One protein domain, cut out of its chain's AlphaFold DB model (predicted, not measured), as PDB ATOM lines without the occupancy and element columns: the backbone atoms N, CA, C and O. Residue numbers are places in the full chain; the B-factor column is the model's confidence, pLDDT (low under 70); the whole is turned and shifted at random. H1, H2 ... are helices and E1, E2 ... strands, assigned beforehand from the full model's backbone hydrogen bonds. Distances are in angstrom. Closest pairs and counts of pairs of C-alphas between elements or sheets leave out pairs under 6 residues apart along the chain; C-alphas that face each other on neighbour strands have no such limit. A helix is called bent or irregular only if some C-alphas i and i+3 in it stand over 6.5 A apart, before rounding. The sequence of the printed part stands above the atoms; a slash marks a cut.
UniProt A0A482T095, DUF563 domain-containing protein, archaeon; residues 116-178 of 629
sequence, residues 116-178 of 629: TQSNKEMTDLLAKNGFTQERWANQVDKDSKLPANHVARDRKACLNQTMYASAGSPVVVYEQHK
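AT A GLANCE: This is residues 116 to 178 of the 629 residues of the protein "DUF563 domain-containing protein" of archaeon (UniProt A0A482T095). A flat, curved chain is gathered round one helix, H3, in the middle, with H1 and H2 packed along one side of it at different parts of its length and the short strand E1 running past its last turn. From H2 a wide loop, residues 138 to 154, swings out and comes back to the beginning of H3, while the short last helix H4 lies well off on the other side of H3 from H1 and H2. The printed part has 63 residues, with one named strand and four named helices in the order E1, H1, H2, H3, H4, and its class is mostly helix. It is only just compact, close to loose, with a radius of gyration of the C-alphas of 12.3 A and spans of 32 by 31 by 15 A.

HOW THE PARTS SIT: E1, residues 116 to 118, pairs with no named strand. H1, residues 121 to 128, follows after a tight link, and the two meet only through their link. H2, residues 133 to 137, follows after another tight link, and H1 and H2 are apart. H3, residues 155 to 166, comes close to E1, the closest C-alphas being those of Gln 117 and Ala 165, 4.3 A apart. H3 touches H1 with its residues 162 to 166 alone, the closest C-alphas being those of Thr 123 and Met 163, 6.0 A apart. H1 and H3 run opposite ways at a steep tilt of 38 degrees, only just past shallow. H3 touches H2 with its residues 155 to 159 alone, the closest C-alphas being those of Ala 137 and Lys 156, 4.5 A apart. H4, residues 175 to 178, is apart from E1, H1, H2 and H3. In H1 and H3 every O i to N i+4 pair is within hydrogen-bond range; in H2 0 of 1 such pairs and 0 of 2 O i to N i+3 pairs are, and H4 is too short for an O i to N i+4 pair.

IN THESE COORDINATES: E1 begins at C-alpha 116, (93.879, 93.589, 103.235). H1 measures 10.6 A from first to last C-alpha. H2 is neither bent nor irregular, but only just: C-alphas 134 and 137 are 6.5 A apart. H3, the longest helix with 12 residues, measures 16.4 A, from C-alpha 155 at (88.872, 106.334, 113.939) to C-alpha 166. H4 ends at C-alpha 178, (89.048, 86.786, 116.172).

THE WHOLE: The two C-alphas farthest apart are those of Ser 144 and Gly 168, at 33.3 A. The printed part has no cut. The link from H2 to H3 is long, with 17 residues, and the link from H3 to H4 is short, with 8. The mean pLDDT of the printed part is 86.5, and residues 141 to 145 are under 70.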
ATOM      1  N   THR A 116      94.551  92.465 103.881       95.12
ATOM      2  CA  THR A 116      93.879  93.589 103.235       95.12
ATOM      3  C   THR A 116      94.906  94.546 102.640       95.12
ATOM      4  O   THR A 116      95.929  94.808 103.267       95.12
ATOM      5  N   GLN A 117      94.657  95.058 101.439       96.31
ATOM      6  CA  GLN A 117      95.498  96.063 100.783       96.31
ATOM      7  C   GLN A 117      94.625  97.019  99.958       96.31
ATOM      8  O   GLN A 117      93.530  96.652  99.536       96.31
ATOM      9  N   SER A 118      95.108  98.236  99.723       97.00
ATOM     10  CA  SER A 118      94.524  99.178  98.766       97.00
ATOM     11  C   SER A 118      95.583  99.729  97.814       97.00
ATOM     12  O   SER A 118      96.782  99.649  98.092       97.00
ATOM     13  N   ASN A 119      95.150 100.290  96.688       97.12
ATOM     14  CA  ASN A 119      96.028 101.109  95.855       97.12
ATOM     15  C   ASN A 119      96.397 102.427  96.565       97.12
ATOM     16  O   ASN A 119      95.767 102.844  97.543       97.12
ATOM     17  N   LYS A 120      97.448 103.087  96.069       96.50
ATOM     18  CA  LYS A 120      98.016 104.301  96.682       96.50
ATOM     19  C   LYS A 120      97.030 105.475  96.694       96.50
ATOM     20  O   LYS A 120      97.026 106.261  97.639       96.50
ATOM     21  N   GLU A 121      96.154 105.548  95.693       96.25
ATOM     22  CA  GLU A 121      95.170 106.615  95.497       96.25
ATOM     23  C   GLU A 121      94.177 106.709  96.664       96.25
ATOM     24  O   GLU A 121      93.678 107.791  96.973       96.25
ATOM     25  N   MET A 122      93.913 105.601  97.364       96.12
ATOM     26  CA  MET A 122      92.978 105.554  98.490       96.12
ATOM     27  C   MET A 122      93.302 106.595  99.577       96.12
ATOM     28  O   MET A 122      92.392 107.237 100.107       96.12
ATOM     29  N   THR A 123      94.584 106.798  99.902       94.75
ATOM     30  CA  THR A 123      94.997 107.771 100.931       94.75
ATOM     31  C   THR A 123      94.728 109.209 100.490       94.75
ATOM     32  O   THR A 123      94.187 109.999 101.269       94.75
ATOM     33  N   ASP A 124      95.039 109.536  99.237       95.75
ATOM     34  CA  ASP A 124      94.850 110.880  98.687       95.75
ATOM     35  C   ASP A 124      93.361 111.236  98.604       95.75
ATOM     36  O   ASP A 124      92.944 112.333  98.983       95.75
ATOM     37  N   LEU A 125      92.528 110.276  98.188       96.38
ATOM     38  CA  LEU A 125      91.077 110.444  98.104       96.38
ATOM     39  C   LEU A 125      90.432 110.615  99.481       96.38
ATOM     40  O   LEU A 125      89.531 111.441  99.650       96.38
ATOM     41  N   LEU A 126      90.909 109.882 100.489       95.25
ATOM     42  CA  LEU A 126      90.475 110.076 101.869       95.25
ATOM     43  C   LEU A 126      90.827 111.469 102.387       95.25
ATOM     44  O   LEU A 126      89.956 112.151 102.935       95.25
ATOM     45  N   ALA A 127      92.069 111.909 102.184       95.62
ATOM     46  CA  ALA A 127      92.508 113.237 102.594       95.62
ATOM     47  C   ALA A 127      91.677 114.334 101.910       95.62
ATOM     48  O   ALA A 127      91.172 115.234 102.587       95.62
ATOM     49  N   LYS A 128      91.439 114.203 100.596       95.62
ATOM     50  CA  LYS A 128      90.570 115.096  99.811       95.62
ATOM     51  C   LYS A 128      89.150 115.175 100.378       95.62
ATOM     52  O   LYS A 128      88.575 116.259 100.439       95.62
ATOM     53  N   ASN A 129      88.613 114.056 100.860       94.44
ATOM     54  CA  ASN A 129      87.280 113.978 101.462       94.44
ATOM     55  C   ASN A 129      87.258 114.330 102.965       94.44
ATOM     56  O   ASN A 129      86.248 114.126 103.636       94.44
ATOM     57  N   GLY A 130      88.352 114.880 103.504       95.12
ATOM     58  CA  GLY A 130      88.436 115.361 104.884       95.12
ATOM     59  C   GLY A 130      88.709 114.279 105.932       95.12
ATOM     60  O   GLY A 130      88.666 114.576 107.127       95.12
ATOM     61  N   PHE A 131      89.031 113.051 105.520       94.19
ATOM     62  CA  PHE A 131      89.425 111.960 106.413       94.19
ATOM     63  C   PHE A 131      90.916 112.060 106.780       94.19
ATOM     64  O   PHE A 131      91.708 111.183 106.450       94.19
ATOM     65  N   THR A 132      91.309 113.145 107.454       94.81
ATOM     66  CA  THR A 132      92.684 113.348 107.952       94.81
ATOM     67  C   THR A 132      92.797 113.065 109.451       94.81
ATOM     68  O   THR A 132      91.784 112.930 110.151       94.81
ATOM     69  N   GLN A 133      94.031 112.987 109.965       92.94
ATOM     70  CA  GLN A 133      94.274 112.816 111.402       92.94
ATOM     71  C   GLN A 133      93.678 113.984 112.201       92.94
ATOM     72  O   GLN A 133      92.982 113.787 113.194       92.94
ATOM     73  N   GLU A 134      93.882 115.205 111.716       92.94
ATOM     74  CA  GLU A 134      93.462 116.448 112.359       92.94
ATOM     75  C   GLU A 134      91.941 116.584 112.352       92.94
ATOM     76  O   GLU A 134      91.353 116.997 113.350       92.94
ATOM     77  N   ARG A 135      91.302 116.235 111.226       91.81
ATOM     78  CA  ARG A 135      89.874 116.492 111.016       91.81
ATOM     79  C   ARG A 135      88.970 115.356 111.434       91.81
ATOM     80  O   ARG A 135      87.900 115.648 111.951       91.81
ATOM     81  N   TRP A 136      89.340 114.100 111.192       91.25
ATOM     82  CA  TRP A 136      88.433 112.962 111.370       91.25
ATOM     83  C   TRP A 136      88.850 112.033 112.506       91.25
ATOM     84  O   TRP A 136      87.995 111.649 113.307       91.25
ATOM     85  N   ALA A 137      90.141 111.708 112.617       89.56
ATOM     86  CA  ALA A 137      90.624 110.754 113.618       89.56
ATOM     87  C   ALA A 137      90.426 111.244 115.063       89.56
ATOM     88  O   ALA A 137      90.157 110.439 115.951       89.56
ATOM     89  N   ASN A 138      90.511 112.559 115.282       87.62
ATOM     90  CA  ASN A 138      90.347 113.184 116.599       87.62
ATOM     91  C   ASN A 138      88.890 113.505 116.964       87.62
ATOM     92  O   ASN A 138      88.621 113.983 118.067       87.62
ATOM     93  N   GLN A 139      87.935 113.279 116.058       86.38
ATOM     94  CA  GLN A 139      86.531 113.481 116.394       86.38
ATOM     95  C   GLN A 139      86.070 112.385 117.349       86.38
ATOM     96  O   GLN A 139      86.186 111.197 117.045       86.38
ATOM     97  N   VAL A 140      85.476 112.790 118.472       77.56
ATOM     98  CA  VAL A 140      84.728 111.864 119.325       77.56
ATOM     99  C   VAL A 140      83.571 111.328 118.500       77.56
ATOM    100  O   VAL A 140      82.709 112.095 118.061       77.56
ATOM    101  N   ASP A 141      83.574 110.020 118.261       67.94
ATOM    102  CA  ASP A 141      82.517 109.390 117.496       67.94
ATOM    103  C   ASP A 141      81.194 109.513 118.255       67.94
ATOM    104  O   ASP A 141      80.980 108.880 119.290       67.94
ATOM    105  N   LYS A 142      80.316 110.381 117.751       64.19
ATOM    106  CA  LYS A 142      78.949 110.524 118.251       64.19
ATOM    107  C   LYS A 142      78.009 109.500 117.622       64.19
ATOM    108  O   LYS A 142      76.825 109.529 117.953       64.19
ATOM    109  N   ASP A 143      78.487 108.635 116.720       66.62
ATOM    110  CA  ASP A 143      77.642 107.619 116.108       66.62
ATOM    111  C   ASP A 143      77.289 106.540 117.138       66.62
ATOM    112  O   ASP A 143      77.965 105.526 117.325       66.62
ATOM    113  N   SER A 144      76.191 106.792 117.851       60.28
ATOM    114  CA  SER A 144      75.621 105.893 118.848       60.28
ATOM    115  C   SER A 144      75.226 104.535 118.266       60.28
ATOM    116  O   SER A 144      74.978 103.611 119.040       60.28
ATOM    117  N   LYS A 145      75.196 104.388 116.933       68.06
ATOM    118  CA  LYS A 145      74.804 103.151 116.252       68.06
ATOM    119  C   LYS A 145      75.880 102.071 116.299       68.06
ATOM    120  O   LYS A 145      75.554 100.886 116.297       68.06
ATOM    121  N   LEU A 146      77.158 102.447 116.358       73.06
ATOM    122  CA  LEU A 146      78.246 101.483 116.521       73.06
ATOM    123  C   LEU A 146      78.370 101.091 117.999       73.06
ATOM    124  O   LEU A 146      78.328 101.981 118.838       73.06
ATOM    125  N   PRO A 147      78.591  99.822 118.377       70.81
ATOM    126  CA  PRO A 147      78.896  99.434 119.756       70.81
ATOM    127  C   PRO A 147      80.084 100.157 120.350       70.81
ATOM    128  O   PRO A 147      81.047 100.439 119.643       70.81
ATOM    129  N   ALA A 148      80.102 100.295 121.676       76.31
ATOM    130  CA  ALA A 148      81.265 100.792 122.410       76.31
ATOM    131  C   ALA A 148      82.568 100.031 122.109       76.31
ATOM    132  O   ALA A 148      83.635 100.634 122.123       76.31
ATOM    133  N   ASN A 149      82.484  98.737 121.801       74.12
ATOM    134  CA  ASN A 149      83.621  97.891 121.438       74.12
ATOM    135  C   ASN A 149      83.824  97.737 119.918       74.12
ATOM    136  O   ASN A 149      84.603  96.883 119.497       74.12
ATOM    137  N   HIS A 150      83.120  98.510 119.086       78.06
ATOM    138  CA  HIS A 150      83.283  98.444 117.640       78.06
ATOM    139  C   HIS A 150      84.587  99.097 117.200       78.06
ATOM    140  O   HIS A 150      84.928 100.200 117.611       78.06
ATOM    141  N   VAL A 151      85.269  98.448 116.271       78.31
ATOM    142  CA  VAL A 151      86.588  98.847 115.762       78.31
ATOM    143  C   VAL A 151      86.563 100.193 115.058       78.31
ATOM    144  O   VAL A 151      87.498 100.974 115.158       78.31
ATOM    145  N   ALA A 152      85.441 100.490 114.404       80.38
ATOM    146  CA  ALA A 152      85.204 101.764 113.741       80.38
ATOM    147  C   ALA A 152      85.115 102.957 114.702       80.38
ATOM    148  O   ALA A 152      85.287 104.086 114.252       80.38
ATOM    149  N   ARG A 153      84.908 102.725 116.010       84.25
ATOM    150  CA  ARG A 153      84.973 103.805 117.003       84.25
ATOM    151  C   ARG A 153      86.401 104.309 117.219       84.25
ATOM    152  O   ARG A 153      86.574 105.468 117.582       84.25
ATOM    153  N   ASP A 154      87.418 103.483 116.962       89.31
ATOM    154  CA  ASP A 154      88.811 103.934 116.919       89.31
ATOM    155  C   ASP A 154      89.144 104.443 115.510       89.31
ATOM    156  O   ASP A 154      89.765 103.775 114.677       89.31
ATOM    157  N   ARG A 155      88.679 105.663 115.230       91.00
ATOM    158  CA  ARG A 155      88.872 106.334 113.939       91.00
ATOM    159  C   ARG A 155      90.353 106.506 113.600       91.00
ATOM    160  O   ARG A 155      90.739 106.355 112.443       91.00
ATOM    161  N   LYS A 156      91.203 106.745 114.604       92.88
ATOM    162  CA  LYS A 156      92.656 106.835 114.422       92.88
ATOM    163  C   LYS A 156      93.241 105.507 113.961       92.88
ATOM    164  O   LYS A 156      93.983 105.487 112.979       92.88
ATOM    165  N   ALA A 157      92.889 104.401 114.617       90.75
ATOM    166  CA  ALA A 157      93.301 103.079 114.160       90.75
ATOM    167  C   ALA A 157      92.780 102.791 112.748       90.75
ATOM    168  O   ALA A 157      93.543 102.294 111.922       90.75
ATOM    169  N   CYS A 158      91.531 103.154 112.435       91.50
ATOM    170  CA  CYS A 158      90.996 102.931 111.096       91.50
ATOM    171  C   CYS A 158      91.766 103.699 110.014       91.50
ATOM    172  O   CYS A 158      92.164 103.113 109.002       91.50
ATOM    173  N   LEU A 159      92.040 104.984 110.247       93.81
ATOM    174  CA  LEU A 159      92.794 105.801 109.304       93.81
ATOM    175  C   LEU A 159      94.231 105.285 109.142       93.81
ATOM    176  O   LEU A 159      94.688 105.108 108.016       93.81
ATOM    177  N   ASN A 160      94.907 104.950 110.246       93.44
ATOM    178  CA  ASN A 160      96.260 104.389 110.219       93.44
ATOM    179  C   ASN A 160      96.319 103.077 109.430       93.44
ATOM    180  O   ASN A 160      97.177 102.917 108.569       93.44
ATOM    181  N   GLN A 161      95.401 102.142 109.694       91.75
ATOM    182  CA  GLN A 161      95.347 100.871 108.966       91.75
ATOM    183  C   GLN A 161      95.061 101.076 107.480       91.75
ATOM    184  O   GLN A 161      95.605 100.353 106.653       91.75
ATOM    185  N   THR A 162      94.265 102.087 107.132       93.81
ATOM    186  CA  THR A 162      94.030 102.435 105.728       93.81
ATOM    187  C   THR A 162      95.296 102.979 105.071       93.81
ATOM    188  O   THR A 162      95.649 102.534 103.987       93.81
ATOM    189  N   MET A 163      96.032 103.870 105.741       94.06
ATOM    190  CA  MET A 163      97.315 104.379 105.238       94.06
ATOM    191  C   MET A 163      98.332 103.249 105.028       94.06
ATOM    192  O   MET A 163      98.996 103.213 103.995       94.06
ATOM    193  N   TYR A 164      98.421 102.301 105.969       94.31
ATOM    194  CA  TYR A 164      99.288 101.128 105.823       94.31
ATOM    195  C   TYR A 164      98.859 100.228 104.657       94.31
ATOM    196  O   TYR A 164      99.713  99.818 103.873       94.31
ATOM    197  N   ALA A 165      97.554  99.972 104.505       94.19
ATOM    198  CA  ALA A 165      97.016  99.192 103.392       94.19
ATOM    199  C   ALA A 165      97.322  99.835 102.026       94.19
ATOM    200  O   ALA A 165      97.655  99.116 101.087       94.19
ATOM    201  N   SER A 166      97.260 101.167 101.924       95.19
ATOM    202  CA  SER A 166      97.546 101.917 100.690       95.19
ATOM    203  C   SER A 166      99.036 102.030 100.369       95.19
ATOM    204  O   SER A 166      99.403 102.297  99.228       95.19
ATOM    205  N   ALA A 167      99.921 101.832 101.350       94.50
ATOM    206  CA  ALA A 167     101.372 101.906 101.168       94.50
ATOM    207  C   ALA A 167     101.963 100.664 100.463       94.50
ATOM    208  O   ALA A 167     103.178 100.472 100.452       94.50
ATOM    209  N   GLY A 168     101.121  99.791  99.899       85.69
ATOM    210  CA  GLY A 168     101.542  98.585  99.185       85.69
ATOM    211  C   GLY A 168     101.945  97.414 100.087       85.69
ATOM    212  O   GLY A 168     102.436  96.407  99.581       85.69
ATOM    213  N   SER A 169     101.746  97.531 101.404       83.19
ATOM    214  CA  SER A 169     101.991  96.456 102.370       83.19
ATOM    215  C   SER A 169     100.662  95.834 102.803       83.19
ATOM    216  O   SER A 169      99.855  96.526 103.427       83.19
ATOM    217  N   PRO A 170     100.414  94.541 102.522       84.75
ATOM    218  CA  PRO A 170      99.234  93.864 103.031       84.75
ATOM    219  C   PRO A 170      99.185  93.926 104.559       84.75
ATOM    220  O   PRO A 170     100.146  93.565 105.242       84.75
ATOM    221  N   VAL A 171      98.050  94.351 105.100       86.69
ATOM    222  CA  VAL A 171      97.819  94.449 106.542       86.69
ATOM    223  C   VAL A 171      96.947  93.304 107.036       86.69
ATOM    224  O   VAL A 171      96.014  92.864 106.362       86.69
ATOM    225  N   VAL A 172      97.234  92.838 108.250       87.31
ATOM    226  CA  VAL A 172      96.385  91.891 108.978       87.31
ATOM    227  C   VAL A 172      95.535  92.686 109.957       87.31
ATOM    228  O   VAL A 172      95.956  93.008 111.065       87.31
ATOM    229  N   VAL A 173      94.325  93.021 109.532       72.38
ATOM    230  CA  VAL A 173      93.495  94.009 110.232       72.38
ATOM    231  C   VAL A 173      92.618  93.366 111.320       72.38
ATOM    232  O   VAL A 173      92.150  94.040 112.236       72.38
ATOM    233  N   TYR A 174      92.431  92.040 111.272       76.50
ATOM    234  CA  TYR A 174      91.342  91.377 112.006       76.50
ATOM    235  C   TYR A 174      91.735  90.273 112.968       76.50
ATOM    236  O   TYR A 174      90.859  89.691 113.606       76.50
ATOM    237  N   GLU A 175      93.027  90.007 113.149       79.38
ATOM    238  CA  GLU A 175      93.461  88.965 114.084       79.38
ATOM    239  C   GLU A 175      92.977  89.262 115.511       79.38
ATOM    240  O   GLU A 175      92.443  88.391 116.196       79.38
ATOM    241  N   GLN A 176      93.031  90.531 115.918       70.81
ATOM    242  CA  GLN A 176      92.493  90.996 117.199       70.81
ATOM    243  C   GLN A 176      90.967  90.815 117.317       70.81
ATOM    244  O   GLN A 176      90.451  90.607 118.416       70.81
ATOM    245  N   HIS A 177      90.235  90.805 116.199       72.25
ATOM    246  CA  HIS A 177      88.778  90.630 116.158       72.25
ATOM    247  C   HIS A 177      88.349  89.163 116.109       72.25
ATOM    248  O   HIS A 177      87.187  88.869 116.386       72.25
ATOM    249  N   LYS A 178      89.290  88.221 115.923       72.25
ATOM    250  CA  LYS A 178      89.048  86.786 116.172       72.25
ATOM    251  C   LYS A 178      88.682  86.473 117.621       72.25
ATOM    252  O   LYS A 178      88.187  85.387 117.930       72.25
TER     253      LYS A 178